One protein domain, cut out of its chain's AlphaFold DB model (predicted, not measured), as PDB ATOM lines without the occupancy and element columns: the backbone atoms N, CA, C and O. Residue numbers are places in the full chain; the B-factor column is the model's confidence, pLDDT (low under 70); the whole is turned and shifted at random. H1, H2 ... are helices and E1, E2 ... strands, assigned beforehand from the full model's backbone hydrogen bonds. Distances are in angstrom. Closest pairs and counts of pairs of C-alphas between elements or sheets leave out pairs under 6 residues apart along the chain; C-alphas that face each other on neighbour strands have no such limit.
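AT A GLANCE: This is residues 87 to 192 of the 197 residues of the protein "Condensation domain-containing protein" of Dimargaris cristalligena (UniProt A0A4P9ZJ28). A small three-stranded antiparallel sheet is grazed by H1 and H2 in separate places, and a wide open loop swings far out from it: residues 142 to 147, 149 to 156 and 158 to 164 stick out. The long link after H2 leads outward, and H3 leads back to the short H4 on the sheet. The printed part has 106 residues, with four named helices and three named strands in the order H1 E1 H2 H3 H4 E2 E3; the sheet's order is E1 E3 E2, and the class is mixed, helices and strands. The whole is loose, with a radius of gyration of the C-alphas of 17.0 A, and spans 54 by 32 by 22 A.

IN THESE COORDINATES: In the sheet, E1 is residues 116 to 121, E3 186 to 191, 15.6 A long, and E2 173 to 177. H1, residues 96 to 108, begins with C-alpha 96 at (-39.043, -50.456, 24.786) and is 19.0 A long. H2 is residues 124 to 133, H3 154 to 167, 20.1 A long, and H4 169 to 172. E3 ends with C-alpha 191 at (-26.973, -36.480, 34.626).

HOW THE PARTS SIT: E3, the inner strand, is antiparallel to E1 at 157 degrees, with N 188 and O 120 2.8 A apart, within hydrogen-bond range. E2 and E3 form a hairpin, antiparallel at 149 degrees, with N 189 and O 174 2.8 A apart. H1 only grazes the sheet with residues 102 to 106; its closest C-alphas to E2 are Leu 106 and Val 176, 7.6 A apart. H2 only grazes it with residues 126 to 130. H4 is on the sheet at a height of 7.4 A, only just over none of the strands, with two of its four C-alphas on E3. H3 is not on the sheet; it only just touches H4, only at the corner, with 3 pairs of C-alphas within 8 A, the closest Val 165 and Leu 171 at 5.5 A. In H1, H2 and H3 every O i to N i+4 pair is within hydrogen-bond range; H4 is too short for one.

THE WHOLE: The C-alphas farthest apart are those of Pro 97 and Gly 150, 54.7 A. The printed part has no cut, and the link from H2 to H3, 20 residues, is long. The mean pLDDT of the printed part is 87.4, and residues 179 to 185 and 192 are under 70.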
ATOM      1  N   SER A  87     -42.387 -44.924  29.755       89.06
ATOM      2  CA  SER A  87     -43.082 -44.042  30.694       89.06
ATOM      3  C   SER A  87     -42.133 -43.192  31.539       89.06
ATOM      4  O   SER A  87     -42.549 -42.134  32.002       89.06
ATOM      5  N   ASP A  88     -40.883 -43.628  31.718       90.19
ATOM      6  CA  ASP A  88     -39.860 -42.864  32.436       90.19
ATOM      7  C   ASP A  88     -39.345 -41.684  31.595       90.19
ATOM      8  O   ASP A  88     -38.947 -40.666  32.148       90.19
ATOM      9  N   PHE A  89     -39.425 -41.781  30.259       91.06
ATOM     10  CA  PHE A  89     -38.949 -40.756  29.318       91.06
ATOM     11  C   PHE A  89     -40.017 -40.388  28.275       91.06
ATOM     12  O   PHE A  89     -39.824 -40.585  27.065       91.06
ATOM     13  N   PRO A  90     -41.163 -39.826  28.699       88.94
ATOM     14  CA  PRO A  90     -42.312 -39.613  27.820       88.94
ATOM     15  C   PRO A  90     -41.997 -38.681  26.641       88.94
ATOM     16  O   PRO A  90     -42.572 -38.823  25.562       88.94
ATOM     17  N   SER A  91     -41.054 -37.749  26.810       87.75
ATOM     18  CA  SER A  91     -40.650 -36.806  25.761       87.75
ATOM     19  C   SER A  91     -39.891 -37.449  24.599       87.75
ATOM     20  O   SER A  91     -39.843 -36.854  23.525       87.75
ATOM     21  N   LEU A  92     -39.318 -38.644  24.773       88.75
ATOM     22  CA  LEU A  92     -38.603 -39.338  23.698       88.75
ATOM     23  C   LEU A  92     -39.541 -40.002  22.683       88.75
ATOM     24  O   LEU A  92     -39.093 -40.303  21.575       88.75
ATOM     25  N   ASN A  93     -40.806 -40.253  23.051       87.88
ATOM     26  CA  ASN A  93     -41.762 -41.020  22.245       87.88
ATOM     27  C   ASN A  93     -41.123 -42.298  21.663       87.88
ATOM     28  O   ASN A  93     -41.074 -42.498  20.448       87.88
ATOM     29  N   THR A  94     -40.535 -43.107  22.545       87.81
ATOM     30  CA  THR A  94     -39.708 -44.263  22.185       87.81
ATOM     31  C   THR A  94     -40.372 -45.572  22.599       87.81
ATOM     32  O   THR A  94     -41.123 -45.628  23.570       87.81
ATOM     33  N   SER A  95     -40.107 -46.643  21.861       89.19
ATOM     34  CA  SER A  95     -40.522 -47.996  22.226       89.19
ATOM     35  C   SER A  95     -39.511 -48.666  23.164       89.19
ATOM     36  O   SER A  95     -38.342 -48.294  23.216       89.19
ATOM     37  N   LEU A  96     -39.934 -49.711  23.885       88.75
ATOM     38  CA  LEU A  96     -39.043 -50.456  24.786       88.75
ATOM     39  C   LEU A  96     -37.777 -51.007  24.076       88.75
ATOM     40  O   LEU A  96     -36.689 -50.876  24.632       88.75
ATOM     41  N   PRO A  97     -37.852 -51.557  22.841       88.38
ATOM     42  CA  PRO A  97     -36.655 -51.987  22.115       88.38
ATOM     43  C   PRO A  97     -35.731 -50.841  21.681       88.38
ATOM     44  O   PRO A  97     -34.522 -51.044  21.593       88.38
ATOM     45  N   GLU A  98     -36.272 -49.663  21.367       89.31
ATOM     46  CA  GLU A  98     -35.468 -48.477  21.038       89.31
ATOM     47  C   GLU A  98     -34.778 -47.930  22.293       89.31
ATOM     48  O   GLU A  98     -33.582 -47.658  22.250       89.31
ATOM     49  N   LEU A  99     -35.480 -47.884  23.427       89.44
ATOM     50  CA  LEU A  99     -34.919 -47.470  24.713       89.44
ATOM     51  C   LEU A  99     -33.772 -48.385  25.168       89.44
ATOM     52  O   LEU A  99     -32.728 -47.897  25.591       89.44
ATOM     53  N   ALA A 100     -33.913 -49.703  24.995       88.50
ATOM     54  CA  ALA A 100     -32.842 -50.656  25.294       88.50
ATOM     55  C   ALA A 100     -31.596 -50.451  24.409       88.50
ATOM     56  O   ALA A 100     -30.465 -50.646  24.854       88.50
ATOM     57  N   LYS A 101     -31.782 -50.049  23.144       89.06
ATOM     58  CA  LYS A 101     -30.664 -49.686  22.259       89.06
ATOM     59  C   LYS A 101     -30.028 -48.368  22.683       89.06
ATOM     60  O   LYS A 101     -28.805 -48.291  22.701       89.06
ATOM     61  N   LEU A 102     -30.834 -47.367  23.038       89.06
ATOM     62  CA  LEU A 102     -30.347 -46.084  23.536       89.06
ATOM     63  C   LEU A 102     -29.497 -46.271  24.796       89.06
ATOM     64  O   LEU A 102     -28.412 -45.715  24.891       89.06
ATOM     65  N   GLU A 103     -29.938 -47.112  25.728       89.25
ATOM     66  CA  GLU A 103     -29.155 -47.456  26.916       89.25
ATOM     67  C   GLU A 103     -27.789 -48.065  26.552       89.25
ATOM     68  O   GLU A 103     -26.759 -47.677  27.105       89.25
ATOM     69  N   ALA A 104     -27.757 -48.974  25.572       88.19
ATOM     70  CA  ALA A 104     -26.506 -49.542  25.079       88.19
ATOM     71  C   ALA A 104     -25.608 -48.491  24.396       88.19
ATOM     72  O   ALA A 104     -24.392 -48.539  24.574       88.19
ATOM     73  N   GLU A 105     -26.181 -47.539  23.648       88.38
ATOM     74  CA  GLU A 105     -25.458 -46.408  23.046       88.38
ATOM     75  C   GLU A 105     -24.845 -45.503  24.126       88.38
ATOM     76  O   GLU A 105     -23.659 -45.181  24.057       88.38
ATOM     77  N   LEU A 106     -25.612 -45.151  25.161       89.25
ATOM     78  CA  LEU A 106     -25.157 -44.324  26.284       89.25
ATOM     79  C   LEU A 106     -24.016 -44.990  27.062       89.25
ATOM     80  O   LEU A 106     -23.022 -44.338  27.390       89.25
ATOM     81  N   ALA A 107     -24.079 -46.309  27.244       89.19
ATOM     82  CA  ALA A 107     -22.998 -47.059  27.872       89.19
ATOM     83  C   ALA A 107     -21.670 -46.958  27.090       89.19
ATOM     84  O   ALA A 107     -20.601 -47.022  27.698       89.19
ATOM     85  N   THR A 108     -21.698 -46.757  25.761       88.62
ATOM     86  CA  THR A 108     -20.468 -46.589  24.956       88.62
ATOM     87  C   THR A 108     -19.732 -45.278  25.226       88.62
ATOM     88  O   THR A 108     -18.524 -45.204  25.003       88.62
ATOM     89  N   VAL A 109     -20.439 -44.269  25.744       86.31
ATOM     90  CA  VAL A 109     -19.872 -42.978  26.164       86.31
ATOM     91  C   VAL A 109     -19.709 -42.881  27.685       86.31
ATOM     92  O   VAL A 109     -19.451 -41.803  28.208       86.31
ATOM     93  N   GLY A 110     -19.828 -44.009  28.396       88.50
ATOM     94  CA  GLY A 110     -19.625 -44.090  29.844       88.50
ATOM     95  C   GLY A 110     -20.799 -43.587  30.685       88.50
ATOM     96  O   GLY A 110     -20.619 -43.378  31.879       88.50
ATOM     97  N   LEU A 111     -21.980 -43.400  30.088       88.06
ATOM     98  CA  LEU A 111     -23.193 -42.999  30.799       88.06
ATOM     99  C   LEU A 111     -24.042 -44.230  31.096       88.06
ATOM    100  O   LEU A 111     -24.492 -44.922  30.180       88.06
ATOM    101  N   PHE A 112     -24.270 -44.502  32.377       87.00
ATOM    102  CA  PHE A 112     -25.071 -45.635  32.820       87.00
ATOM    103  C   PHE A 112     -26.428 -45.175  33.361       87.00
ATOM    104  O   PHE A 112     -26.562 -44.027  33.784       87.00
ATOM    105  N   PRO A 113     -27.436 -46.063  33.428       85.88
ATOM    106  CA  PRO A 113     -28.770 -45.708  33.911       85.88
ATOM    107  C   PRO A 113     -28.812 -44.987  35.265       85.88
ATOM    108  O   PRO A 113     -29.677 -44.150  35.482       85.88
ATOM    109  N   HIS A 114     -27.876 -45.289  36.170       83.38
ATOM    110  CA  HIS A 114     -27.805 -44.670  37.498       83.38
ATOM    111  C   HIS A 114     -27.208 -43.254  37.501       83.38
ATOM    112  O   HIS A 114     -27.370 -42.538  38.485       83.38
ATOM    113  N   ASP A 115     -26.526 -42.852  36.428       84.75
ATOM    114  CA  ASP A 115     -25.980 -41.502  36.267       84.75
ATOM    115  C   ASP A 115     -27.005 -40.527  35.682       84.75
ATOM    116  O   ASP A 115     -26.774 -39.319  35.696       84.75
ATOM    117  N   ILE A 116     -28.114 -41.043  35.148       88.50
ATOM    118  CA  ILE A 116     -29.051 -40.307  34.302       88.50
ATOM    119  C   ILE A 116     -30.286 -39.934  35.113       88.50
ATOM    120  O   ILE A 116     -31.003 -40.787  35.628       88.50
ATOM    121  N   GLU A 117     -30.525 -38.632  35.204       89.62
ATOM    122  CA  GLU A 117     -31.721 -38.047  35.803       89.62
ATOM    123  C   GLU A 117     -32.869 -38.004  34.793       89.62
ATOM    124  O   GLU A 117     -33.996 -38.329  35.151       89.62
ATOM    125  N   ASP A 118     -32.590 -37.617  33.542       90.62
ATOM    126  CA  ASP A 118     -33.616 -37.512  32.501       90.62
ATOM    127  C   ASP A 118     -33.028 -37.522  31.074       90.62
ATOM    128  O   ASP A 118     -31.846 -37.216  30.865       90.62
ATOM    129  N   LEU A 119     -33.875 -37.835  30.089       90.62
ATOM    130  CA  LEU A 119     -33.562 -37.894  28.662       90.62
ATOM    131  C   LEU A 119     -34.601 -37.135  27.828       90.62
ATOM    132  O   LEU A 119     -35.793 -37.441  27.848       90.62
ATOM    133  N   TYR A 120     -34.128 -36.215  26.985       90.00
ATOM    134  CA  TYR A 120     -34.987 -35.436  26.086       90.00
ATOM    135  C   TYR A 120     -34.515 -35.513  24.636       90.00
ATOM    136  O   TYR A 120     -33.308 -35.577  24.391       90.00
ATOM    137  N   PRO A 121     -35.420 -35.415  23.645       91.12
ATOM    138  CA  PRO A 121     -34.992 -35.199  22.272       91.12
ATOM    139  C   PRO A 121     -34.292 -33.838  22.166       91.12
ATOM    140  O   PRO A 121     -34.691 -32.860  22.807       91.12
ATOM    141  N   MET A 122     -33.243 -33.740  21.351       89.69
ATOM    142  CA  MET A 122     -32.661 -32.433  21.033       89.69
ATOM    143  C   MET A 122     -33.675 -31.565  20.286       89.69
ATOM    144  O   MET A 122     -34.246 -31.993  19.280       89.69
ATOM    145  N   LEU A 123     -33.838 -30.319  20.729       89.00
ATOM    146  CA  LEU A 123     -34.657 -29.331  20.030       89.00
ATOM    147  C   LEU A 123     -34.016 -28.945  18.685       89.00
ATOM    148  O   LEU A 123     -32.788 -28.962  18.572       89.00
ATOM    149  N   PRO A 124     -34.801 -28.499  17.681       88.56
ATOM    150  CA  PRO A 124     -34.268 -28.150  16.360       88.56
ATOM    151  C   PRO A 124     -33.092 -27.163  16.399       88.56
ATOM    152  O   PRO A 124     -32.100 -27.340  15.696       88.56
ATOM    153  N   MET A 125     -33.160 -26.150  17.270       91.12
ATOM    154  CA  MET A 125     -32.071 -25.179  17.433       91.12
ATOM    155  C   MET A 125     -30.805 -25.820  18.015       91.12
ATOM    156  O   MET A 125     -29.707 -25.529  17.550       91.12
ATOM    157  N   GLN A 126     -30.950 -26.735  18.977       90.19
ATOM    158  CA  GLN A 126     -29.820 -27.462  19.561       90.19
ATOM    159  C   GLN A 126     -29.176 -28.406  18.544       90.19
ATOM    160  O   GLN A 126     -27.955 -28.492  18.500       90.19
ATOM    161  N   GLN A 127     -29.963 -29.051  17.675       88.44
ATOM    162  CA  GLN A 127     -29.427 -29.865  16.576       88.44
ATOM    163  C   GLN A 127     -28.612 -29.017  15.589       88.44
ATOM    164  O   GLN A 127     -27.540 -29.432  15.143       88.44
ATOM    165  N   GLY A 128     -29.091 -27.806  15.279       88.88
ATOM    166  CA  GLY A 128     -28.355 -26.840  14.462       88.88
ATOM    167  C   GLY A 128     -27.021 -26.445  15.098       88.88
ATOM    168  O   GLY A 128     -25.978 -26.571  14.457       88.88
ATOM    169  N   MET A 129     -27.043 -26.048  16.376       91.19
ATOM    170  CA  MET A 129     -25.841 -25.701  17.146       91.19
ATOM    171  C   MET A 129     -24.856 -26.871  17.233       91.19
ATOM    172  O   MET A 129     -23.661 -26.686  17.015       91.19
ATOM    173  N   TRP A 130     -25.351 -28.082  17.492       88.12
ATOM    174  CA  TRP A 130     -24.552 -29.306  17.535       88.12
ATOM    175  C   TRP A 130     -23.841 -29.564  16.203       88.12
ATOM    176  O   TRP A 130     -22.627 -29.748  16.159       88.12
ATOM    177  N   THR A 131     -24.587 -29.504  15.096       88.25
ATOM    178  CA  THR A 131     -24.052 -29.735  13.745       88.25
ATOM    179  C   THR A 131     -22.999 -28.702  13.353       88.25
ATOM    180  O   THR A 131     -22.020 -29.029  12.685       88.25
ATOM    181  N   ALA A 132     -23.211 -27.448  13.735       90.25
ATOM    182  CA  ALA A 132     -22.286 -26.365  13.452       90.25
ATOM    183  C   ALA A 132     -21.011 -26.475  14.312       90.25
ATOM    184  O   ALA A 132     -19.907 -26.461  13.772       90.25
ATOM    185  N   THR A 133     -21.152 -26.786  15.605       90.12
ATOM    186  CA  THR A 133     -20.016 -27.027  16.518       90.12
ATOM    187  C   THR A 133     -19.174 -28.242  16.099       90.12
ATOM    188  O   THR A 133     -17.964 -28.264  16.306       90.12
ATOM    189  N   ALA A 134     -19.774 -29.244  15.444       87.00
ATOM    190  CA  ALA A 134     -19.036 -30.371  14.868       87.00
ATOM    191  C   ALA A 134     -18.105 -29.967  13.704       87.00
ATOM    192  O   ALA A 134     -17.160 -30.694  13.398       87.00
ATOM    193  N   LYS A 135     -18.370 -28.833  13.040       90.81
ATOM    194  CA  LYS A 135     -17.519 -28.276  11.975       90.81
ATOM    195  C   LYS A 135     -16.512 -27.277  12.530       90.81
ATOM    196  O   LYS A 135     -15.347 -27.336  12.156       90.81
ATOM    197  N   GLU A 136     -16.974 -26.385  13.402       93.50
ATOM    198  CA  GLU A 136     -16.170 -25.353  14.048       93.50
ATOM    199  C   GLU A 136     -16.453 -25.360  15.562       93.50
ATOM    200  O   GLU A 136     -17.451 -24.788  16.008       93.50
ATOM    201  N   PRO A 137     -15.585 -25.988  16.382       90.44
ATOM    202  CA  PRO A 137     -15.833 -26.186  17.814       90.44
ATOM    203  C   PRO A 137     -16.060 -24.903  18.619       90.44
ATOM    204  O   PRO A 137     -16.579 -24.953  19.734       90.44
ATOM    205  N   THR A 138     -15.652 -23.753  18.083       92.12
ATOM    206  CA  THR A 138     -15.743 -22.459  18.763       92.12
ATOM    207  C   THR A 138     -16.951 -21.614  18.346       92.12
ATOM    208  O   THR A 138     -17.203 -20.590  18.977       92.12
ATOM    209  N   GLU A 139     -17.741 -22.044  17.353       90.50
ATOM    210  CA  GLU A 139     -18.797 -21.229  16.717       90.50
ATOM    211  C   GLU A 139     -19.889 -20.749  17.693       90.50
ATOM    212  O   GLU A 139     -20.443 -19.664  17.522       90.50
ATOM    213  N   TYR A 140     -20.150 -21.511  18.760       89.75
ATOM    214  CA  TYR A 140     -21.121 -21.170  19.812       89.75
ATOM    215  C   TYR A 140     -20.483 -21.001  21.197       89.75
ATOM    216  O   TYR A 140     -21.181 -21.018  22.213       89.75
ATOM    217  N   LEU A 141     -19.158 -20.835  21.269       91.12
ATOM    218  CA  LEU A 141     -18.463 -20.641  22.537       91.12
ATOM    219  C   LEU A 141     -18.632 -19.196  23.027       91.12
ATOM    220  O   LEU A 141     -18.072 -18.259  22.461       91.12
ATOM    221  N   VAL A 142     -19.364 -19.017  24.128       92.12
ATOM    222  CA  VAL A 142     -19.498 -17.722  24.812       92.12
ATOM    223  C   VAL A 142     -18.568 -17.687  26.021       92.12
ATOM    224  O   VAL A 142     -18.689 -18.509  26.927       92.12
ATOM    225  N   GLN A 143     -17.657 -16.712  26.061       93.44
ATOM    226  CA  GLN A 143     -16.750 -16.494  27.190       93.44
ATOM    227  C   GLN A 143     -17.080 -15.179  27.896       93.44
ATOM    228  O   GLN A 143     -17.124 -14.118  27.279       93.44
ATOM    229  N   MET A 144     -17.289 -15.257  29.208       92.69
ATOM    230  CA  MET A 144     -17.485 -14.100  30.080       92.69
ATOM    231  C   MET A 144     -16.490 -14.172  31.234       92.69
ATOM    232  O   MET A 144     -16.272 -15.242  31.801       92.69
ATOM    233  N   ALA A 145     -15.900 -13.034  31.588       92.88
ATOM    234  CA  ALA A 145     -14.979 -12.911  32.711       92.88
ATOM    235  C   ALA A 145     -15.535 -11.910  33.725       92.88
ATOM    236  O   ALA A 145     -15.985 -10.825  33.354       92.88
ATOM    237  N   PHE A 146     -15.481 -12.271  35.007       87.88
ATOM    238  CA  PHE A 146     -15.977 -11.450  36.107       87.88
ATOM    239  C   PHE A 146     -14.870 -11.220  37.134       87.88
ATOM    240  O   PHE A 146     -14.144 -12.145  37.496       87.88
ATOM    241  N   THR A 147     -14.760  -9.990  37.636       89.62
ATOM    242  CA  THR A 147     -13.907  -9.679  38.787       89.62
ATOM    243  C   THR A 147     -14.730  -9.811  40.059       89.62
ATOM    244  O   THR A 147     -15.678  -9.056  40.267       89.62
ATOM    245  N   VAL A 148     -14.360 -10.760  40.917       85.31
ATOM    246  CA  VAL A 148     -15.008 -10.975  42.215       85.31
ATOM    247  C   VAL A 148     -14.099 -10.426  43.310       85.31
ATOM    248  O   VAL A 148     -12.964 -10.869  43.463       85.31
ATOM    249  N   ALA A 149     -14.589  -9.440  44.060       88.75
ATOM    250  CA  ALA A 149     -13.886  -8.874  45.206       88.75
ATOM    251  C   ALA A 149     -14.357  -9.532  46.510       88.75
ATOM    252  O   ALA A 149     -15.513  -9.933  46.626       88.75
ATOM    253  N   GLY A 150     -13.474  -9.606  47.508       86.19
ATOM    254  CA  GLY A 150     -13.830 -10.074  48.853       86.19
ATOM    255  C   GLY A 150     -13.836 -11.592  49.049       86.19
ATOM    256  O   GLY A 150     -14.191 -12.043  50.130       86.19
ATOM    257  N   VAL A 151     -13.405 -12.374  48.056       85.44
ATOM    258  CA  VAL A 151     -13.159 -13.812  48.216       85.44
ATOM    259  C   VAL A 151     -11.675 -14.037  48.478       85.44
ATOM    260  O   VAL A 151     -10.837 -13.742  47.628       85.44
ATOM    261  N   SER A 152     -11.350 -14.570  49.653       83.94
ATOM    262  CA  SER A 152      -9.973 -14.880  50.059       83.94
ATOM    263  C   SER A 152      -9.606 -16.358  49.924       83.94
ATOM    264  O   SER A 152      -8.427 -16.692  50.021       83.94
ATOM    265  N   ASN A 153     -10.589 -17.239  49.715       87.44
ATOM    266  CA  ASN A 153     -10.401 -18.685  49.639       87.44
ATOM    267  C   ASN A 153     -10.969 -19.247  48.325       87.44
ATOM    268  O   ASN A 153     -12.162 -19.123  48.052       87.44
ATOM    269  N   SER A 154     -10.129 -19.901  47.520       88.25
ATOM    270  CA  SER A 154     -10.550 -20.552  46.271       88.25
ATOM    271  C   SER A 154     -11.558 -21.683  46.493       88.25
ATOM    272  O   SER A 154     -12.391 -21.936  45.621       88.25
ATOM    273  N   ASP A 155     -11.526 -22.332  47.656       91.94
ATOM    274  CA  ASP A 155     -12.410 -23.458  47.965       91.94
ATOM    275  C   ASP A 155     -13.868 -23.004  48.128       91.94
ATOM    276  O   ASP A 155     -14.800 -23.745  47.805       91.94
ATOM    277  N   GLU A 156     -14.086 -21.756  48.558       89.94
ATOM    278  CA  GLU A 156     -15.421 -21.152  48.634       89.94
ATOM    279  C   GLU A 156     -16.021 -20.973  47.235       89.94
ATOM    280  O   GLU A 156     -17.183 -21.317  47.014       89.94
ATOM    281  N   LEU A 157     -15.216 -20.525  46.262       89.81
ATOM    282  CA  LEU A 157     -15.646 -20.422  44.862       89.81
ATOM    283  C   LEU A 157     -15.923 -21.792  44.254       89.81
ATOM    284  O   LEU A 157     -16.917 -21.949  43.544       89.81
ATOM    285  N   GLN A 158     -15.087 -22.791  44.537       90.19
ATOM    286  CA  GLN A 158     -15.320 -24.151  44.056       90.19
ATOM    287  C   GLN A 158     -16.626 -24.723  44.624       90.19
ATOM    288  O   GLN A 158     -17.427 -25.300  43.886       90.19
ATOM    289  N   THR A 159     -16.869 -24.515  45.919       91.50
ATOM    290  CA  THR A 159     -18.089 -24.965  46.600       91.50
ATOM    291  C   THR A 159     -19.326 -24.274  46.031       91.50
ATOM    292  O   THR A 159     -20.297 -24.947  45.683       91.50
ATOM    293  N   ALA A 160     -19.276 -22.951  45.858       91.25
ATOM    294  CA  ALA A 160     -20.363 -22.186  45.253       91.25
ATOM    295  C   ALA A 160     -20.635 -22.633  43.809       91.25
ATOM    296  O   ALA A 160     -21.784 -22.854  43.435       91.25
ATOM    297  N   THR A 161     -19.584 -22.853  43.014       90.25
ATOM    298  CA  THR A 161     -19.709 -23.332  41.629       90.25
ATOM    299  C   THR A 161     -20.366 -24.710  41.580       90.25
ATOM    300  O   THR A 161     -21.298 -24.920  40.807       90.25
ATOM    301  N   ARG A 162     -19.946 -25.643  42.446       92.75
ATOM    302  CA  ARG A 162     -20.560 -26.975  42.531       92.75
ATOM    303  C   ARG A 162     -22.030 -26.897  42.939       92.75
ATOM    304  O   ARG A 162     -22.837 -27.642  42.393       92.75
ATOM    305  N   ALA A 163     -22.389 -25.989  43.847       93.62
ATOM    306  CA  ALA A 163     -23.779 -25.771  44.236       93.62
ATOM    307  C   ALA A 163     -24.631 -25.262  43.059       93.62
ATOM    308  O   ALA A 163     -25.721 -25.780  42.832       93.62
ATOM    309  N   VAL A 164     -24.114 -24.315  42.269       94.31
ATOM    310  CA  VAL A 164     -24.786 -23.800  41.062       94.31
ATOM    311  C   VAL A 164     -24.979 -24.910  40.025       94.31
ATOM    312  O   VAL A 164     -26.094 -25.113  39.550       94.31
ATOM    313  N   VAL A 165     -23.931 -25.681  39.717       93.38
ATOM    314  CA  VAL A 165     -24.014 -26.815  38.775       93.38
ATOM    315  C   VAL A 165     -24.999 -27.875  39.270       93.38
ATOM    316  O   VAL A 165     -25.831 -28.355  38.505       93.38
ATOM    317  N   SER A 166     -24.960 -28.213  40.562       91.25
ATOM    318  CA  SER A 166     -25.897 -29.170  41.155       91.25
ATOM    319  C   SER A 166     -27.348 -28.695  41.064       91.25
ATOM    320  O   SER A 166     -28.241 -29.521  40.896       91.25
ATOM    321  N   HIS A 167     -27.589 -27.390  41.195       93.00
ATOM    322  CA  HIS A 167     -28.932 -26.816  41.192       93.00
ATOM    323  C   HIS A 167     -29.519 -26.680  39.780       93.00
ATOM    324  O   HIS A 167     -30.720 -26.860  39.591       93.00
ATOM    325  N   HIS A 168     -28.690 -26.381  38.777       93.62
ATOM    326  CA  HIS A 168     -29.149 -26.132  37.412       93.62
ATOM    327  C   HIS A 168     -28.892 -27.331  36.498       93.62
ATOM    328  O   HIS A 168     -27.781 -27.518  36.005       93.62
ATOM    329  N   ALA A 169     -29.950 -28.092  36.203       91.44
ATOM    330  CA  ALA A 169     -29.912 -29.263  35.319       91.44
ATOM    331  C   ALA A 169     -29.212 -28.997  33.975       91.44
ATOM    332  O   ALA A 169     -28.398 -29.808  33.556       91.44
ATOM    333  N   ILE A 170     -29.433 -27.824  33.364       91.81
ATOM    334  CA  ILE A 170     -28.816 -27.451  32.078       91.81
ATOM    335  C   ILE A 170     -27.281 -27.457  32.108       91.81
ATOM    336  O   ILE A 170     -26.648 -27.712  31.091       91.81
ATOM    337  N   LEU A 171     -26.670 -27.197  33.271       92.44
ATOM    338  CA  LEU A 171     -25.215 -27.244  33.435       92.44
ATOM    339  C   LEU A 171     -24.691 -28.680  33.560       92.44
ATOM    340  O   LEU A 171     -23.492 -28.885  33.415       92.44
ATOM    341  N   ARG A 172     -25.579 -29.649  33.816       91.88
ATOM    342  CA  ARG A 172     -25.324 -31.097  33.880       91.88
ATOM    343  C   ARG A 172     -25.882 -31.853  32.672       91.88
ATOM    344  O   ARG A 172     -25.920 -33.082  32.678       91.88
ATOM    345  N   THR A 173     -26.345 -31.131  31.655       91.00
ATOM    346  CA  THR A 173     -26.858 -31.722  30.424       91.00
ATOM    347  C   THR A 173     -25.719 -31.927  29.434       91.00
ATOM    348  O   THR A 173     -25.007 -30.985  29.087       91.00
ATOM    349  N   VAL A 174     -25.583 -33.151  28.933       89.88
ATOM    350  CA  VAL A 174     -24.691 -33.498  27.822       89.88
ATOM    351  C   VAL A 174     -25.507 -33.906  26.598       89.88
ATOM    352  O   VAL A 174     -26.669 -34.294  26.703       89.88
ATOM    353  N   PHE A 175     -24.906 -33.799  25.418       88.62
ATOM    354  CA  PHE A 175     -25.553 -34.109  24.147       88.62
ATOM    355  C   PHE A 175     -24.921 -35.364  23.554       88.62
ATOM    356  O   PHE A 175     -23.703 -35.427  23.388       88.62
ATOM    357  N   VAL A 176     -25.748 -36.355  23.226       87.25
ATOM    358  CA  VAL A 176     -25.299 -37.622  22.640       87.25
ATOM    359  C   VAL A 176     -26.031 -37.852  21.325       87.25
ATOM    360  O   VAL A 176     -27.252 -37.710  21.242       87.25
ATOM    361  N   THR A 177     -25.291 -38.208  20.275       81.56
ATOM    362  CA  THR A 177     -25.891 -38.658  19.014       81.56
ATOM    363  C   THR A 177     -26.566 -40.000  19.236       81.56
ATOM    364  O   THR A 177     -25.912 -40.936  19.691       81.56
ATOM    365  N   SER A 178     -27.840 -40.106  18.876       74.12
ATOM    366  CA  SER A 178     -28.566 -41.368  18.941       74.12
ATOM    367  C   SER A 178     -29.178 -41.671  17.587       74.12
ATOM    368  O   SER A 178     -29.822 -40.818  16.977       74.12
ATOM    369  N   TRP A 179     -28.954 -42.897  17.125       66.38
ATOM    370  CA  TRP A 179     -29.519 -43.420  15.880       66.38
ATOM    371  C   TRP A 179     -30.604 -44.463  16.158       66.38
ATOM    372  O   TRP A 179     -31.220 -44.984  15.229       66.38
ATOM    373  N   SER A 180     -30.821 -44.788  17.435       68.12
ATOM    374  CA  SER A 180     -31.738 -45.830  17.878       68.12
ATOM    375  C   SER A 180     -33.197 -45.381  17.931       68.12
ATOM    376  O   SER A 180     -34.070 -46.243  17.881       68.12
ATOM    377  N   ASN A 181     -33.471 -44.073  17.963       66.88
ATOM    378  CA  ASN A 181     -34.821 -43.518  17.936       66.88
ATOM    379  C   ASN A 181     -35.121 -42.879  16.571       66.88
ATOM    380  O   ASN A 181     -34.465 -41.930  16.146       66.88
ATOM    381  N   THR A 182     -36.154 -43.372  15.890       66.12
ATOM    382  CA  THR A 182     -36.584 -42.821  14.592       66.12
ATOM    383  C   THR A 182     -37.109 -41.380  14.677       66.12
ATOM    384  O   THR A 182     -37.124 -40.676  13.668       66.12
ATOM    385  N   ASN A 183     -37.486 -40.922  15.874       66.56
ATOM    386  CA  ASN A 183     -38.056 -39.601  16.138       66.56
ATOM    387  C   ASN A 183     -37.019 -38.542  16.558       66.56
ATOM    388  O   ASN A 183     -37.344 -37.353  16.564       66.56
ATOM    389  N   CYS A 184     -35.782 -38.921  16.901       68.12
ATOM    390  CA  CYS A 184     -34.733 -37.958  17.247       68.12
ATOM    391  C   CYS A 184     -33.335 -38.447  16.852       68.12
ATOM    392  O   CYS A 184     -32.946 -39.564  17.164       68.12
ATOM    393  N   GLN A 185     -32.543 -37.568  16.233       69.25
ATOM    394  CA  GLN A 185     -31.150 -37.851  15.842       69.25
ATOM    395  C   GLN A 185     -30.141 -37.601  16.979       69.25
ATOM    396  O   GLN A 185     -28.925 -37.675  16.798       69.25
ATOM    397  N   GLY A 186     -30.642 -37.251  18.161       80.88
ATOM    398  CA  GLY A 186     -29.824 -36.860  19.287       80.88
ATOM    399  C   GLY A 186     -30.644 -36.673  20.552       80.88
ATOM    400  O   GLY A 186     -31.793 -36.218  20.496       80.88
ATOM    401  N   VAL A 187     -30.026 -37.004  21.681       83.94
ATOM    402  CA  VAL A 187     -30.620 -36.897  23.010       83.94
ATOM    403  C   VAL A 187     -29.825 -35.939  23.891       83.94
ATOM    404  O   VAL A 187     -28.596 -35.863  23.830       83.94
ATOM    405  N   GLN A 188     -30.559 -35.192  24.703       90.31
ATOM    406  CA  GLN A 188     -30.050 -34.445  25.841       90.31
ATOM    407  C   GLN A 188     -30.097 -35.374  27.045       90.31
ATOM    408  O   GLN A 188     -31.174 -35.850  27.400       90.31
ATOM    409  N   VAL A 189     -28.948 -35.623  27.656       87.75
ATOM    410  CA  VAL A 189     -28.820 -36.466  28.840       87.75
ATOM    411  C   VAL A 189     -28.547 -35.561  30.020       87.75
ATOM    412  O   VAL A 189     -27.483 -34.951  30.098       87.75
ATOM    413  N   THR A 190     -29.512 -35.444  30.920       83.56
ATOM    414  CA  THR A 190     -29.303 -34.736  32.183       83.56
ATOM    415  C   THR A 190     -28.800 -35.748  33.187       83.56
ATOM    416  O   THR A 190     -29.484 -36.732  33.455       83.56
ATOM    417  N   GLY A 191     -27.597 -35.537  33.709       78.94
ATOM    418  CA  GLY A 191     -26.973 -36.480  34.626       78.94
ATOM    419  C   GLY A 191     -26.670 -35.902  35.995       78.94
ATOM    420  O   GLY A 191     -26.681 -34.687  36.175       78.94
ATOM    421  N   GLY A 192     -26.371 -36.756  36.972       65.56
ATOM    422  CA  GLY A 192     -25.865 -36.344  38.285       65.56
ATOM    423  C   GLY A 192     -24.534 -35.577  38.201       65.56
ATOM    424  O   GLY A 192     -23.940 -35.426  37.136       65.56
TER     425      GLY A 192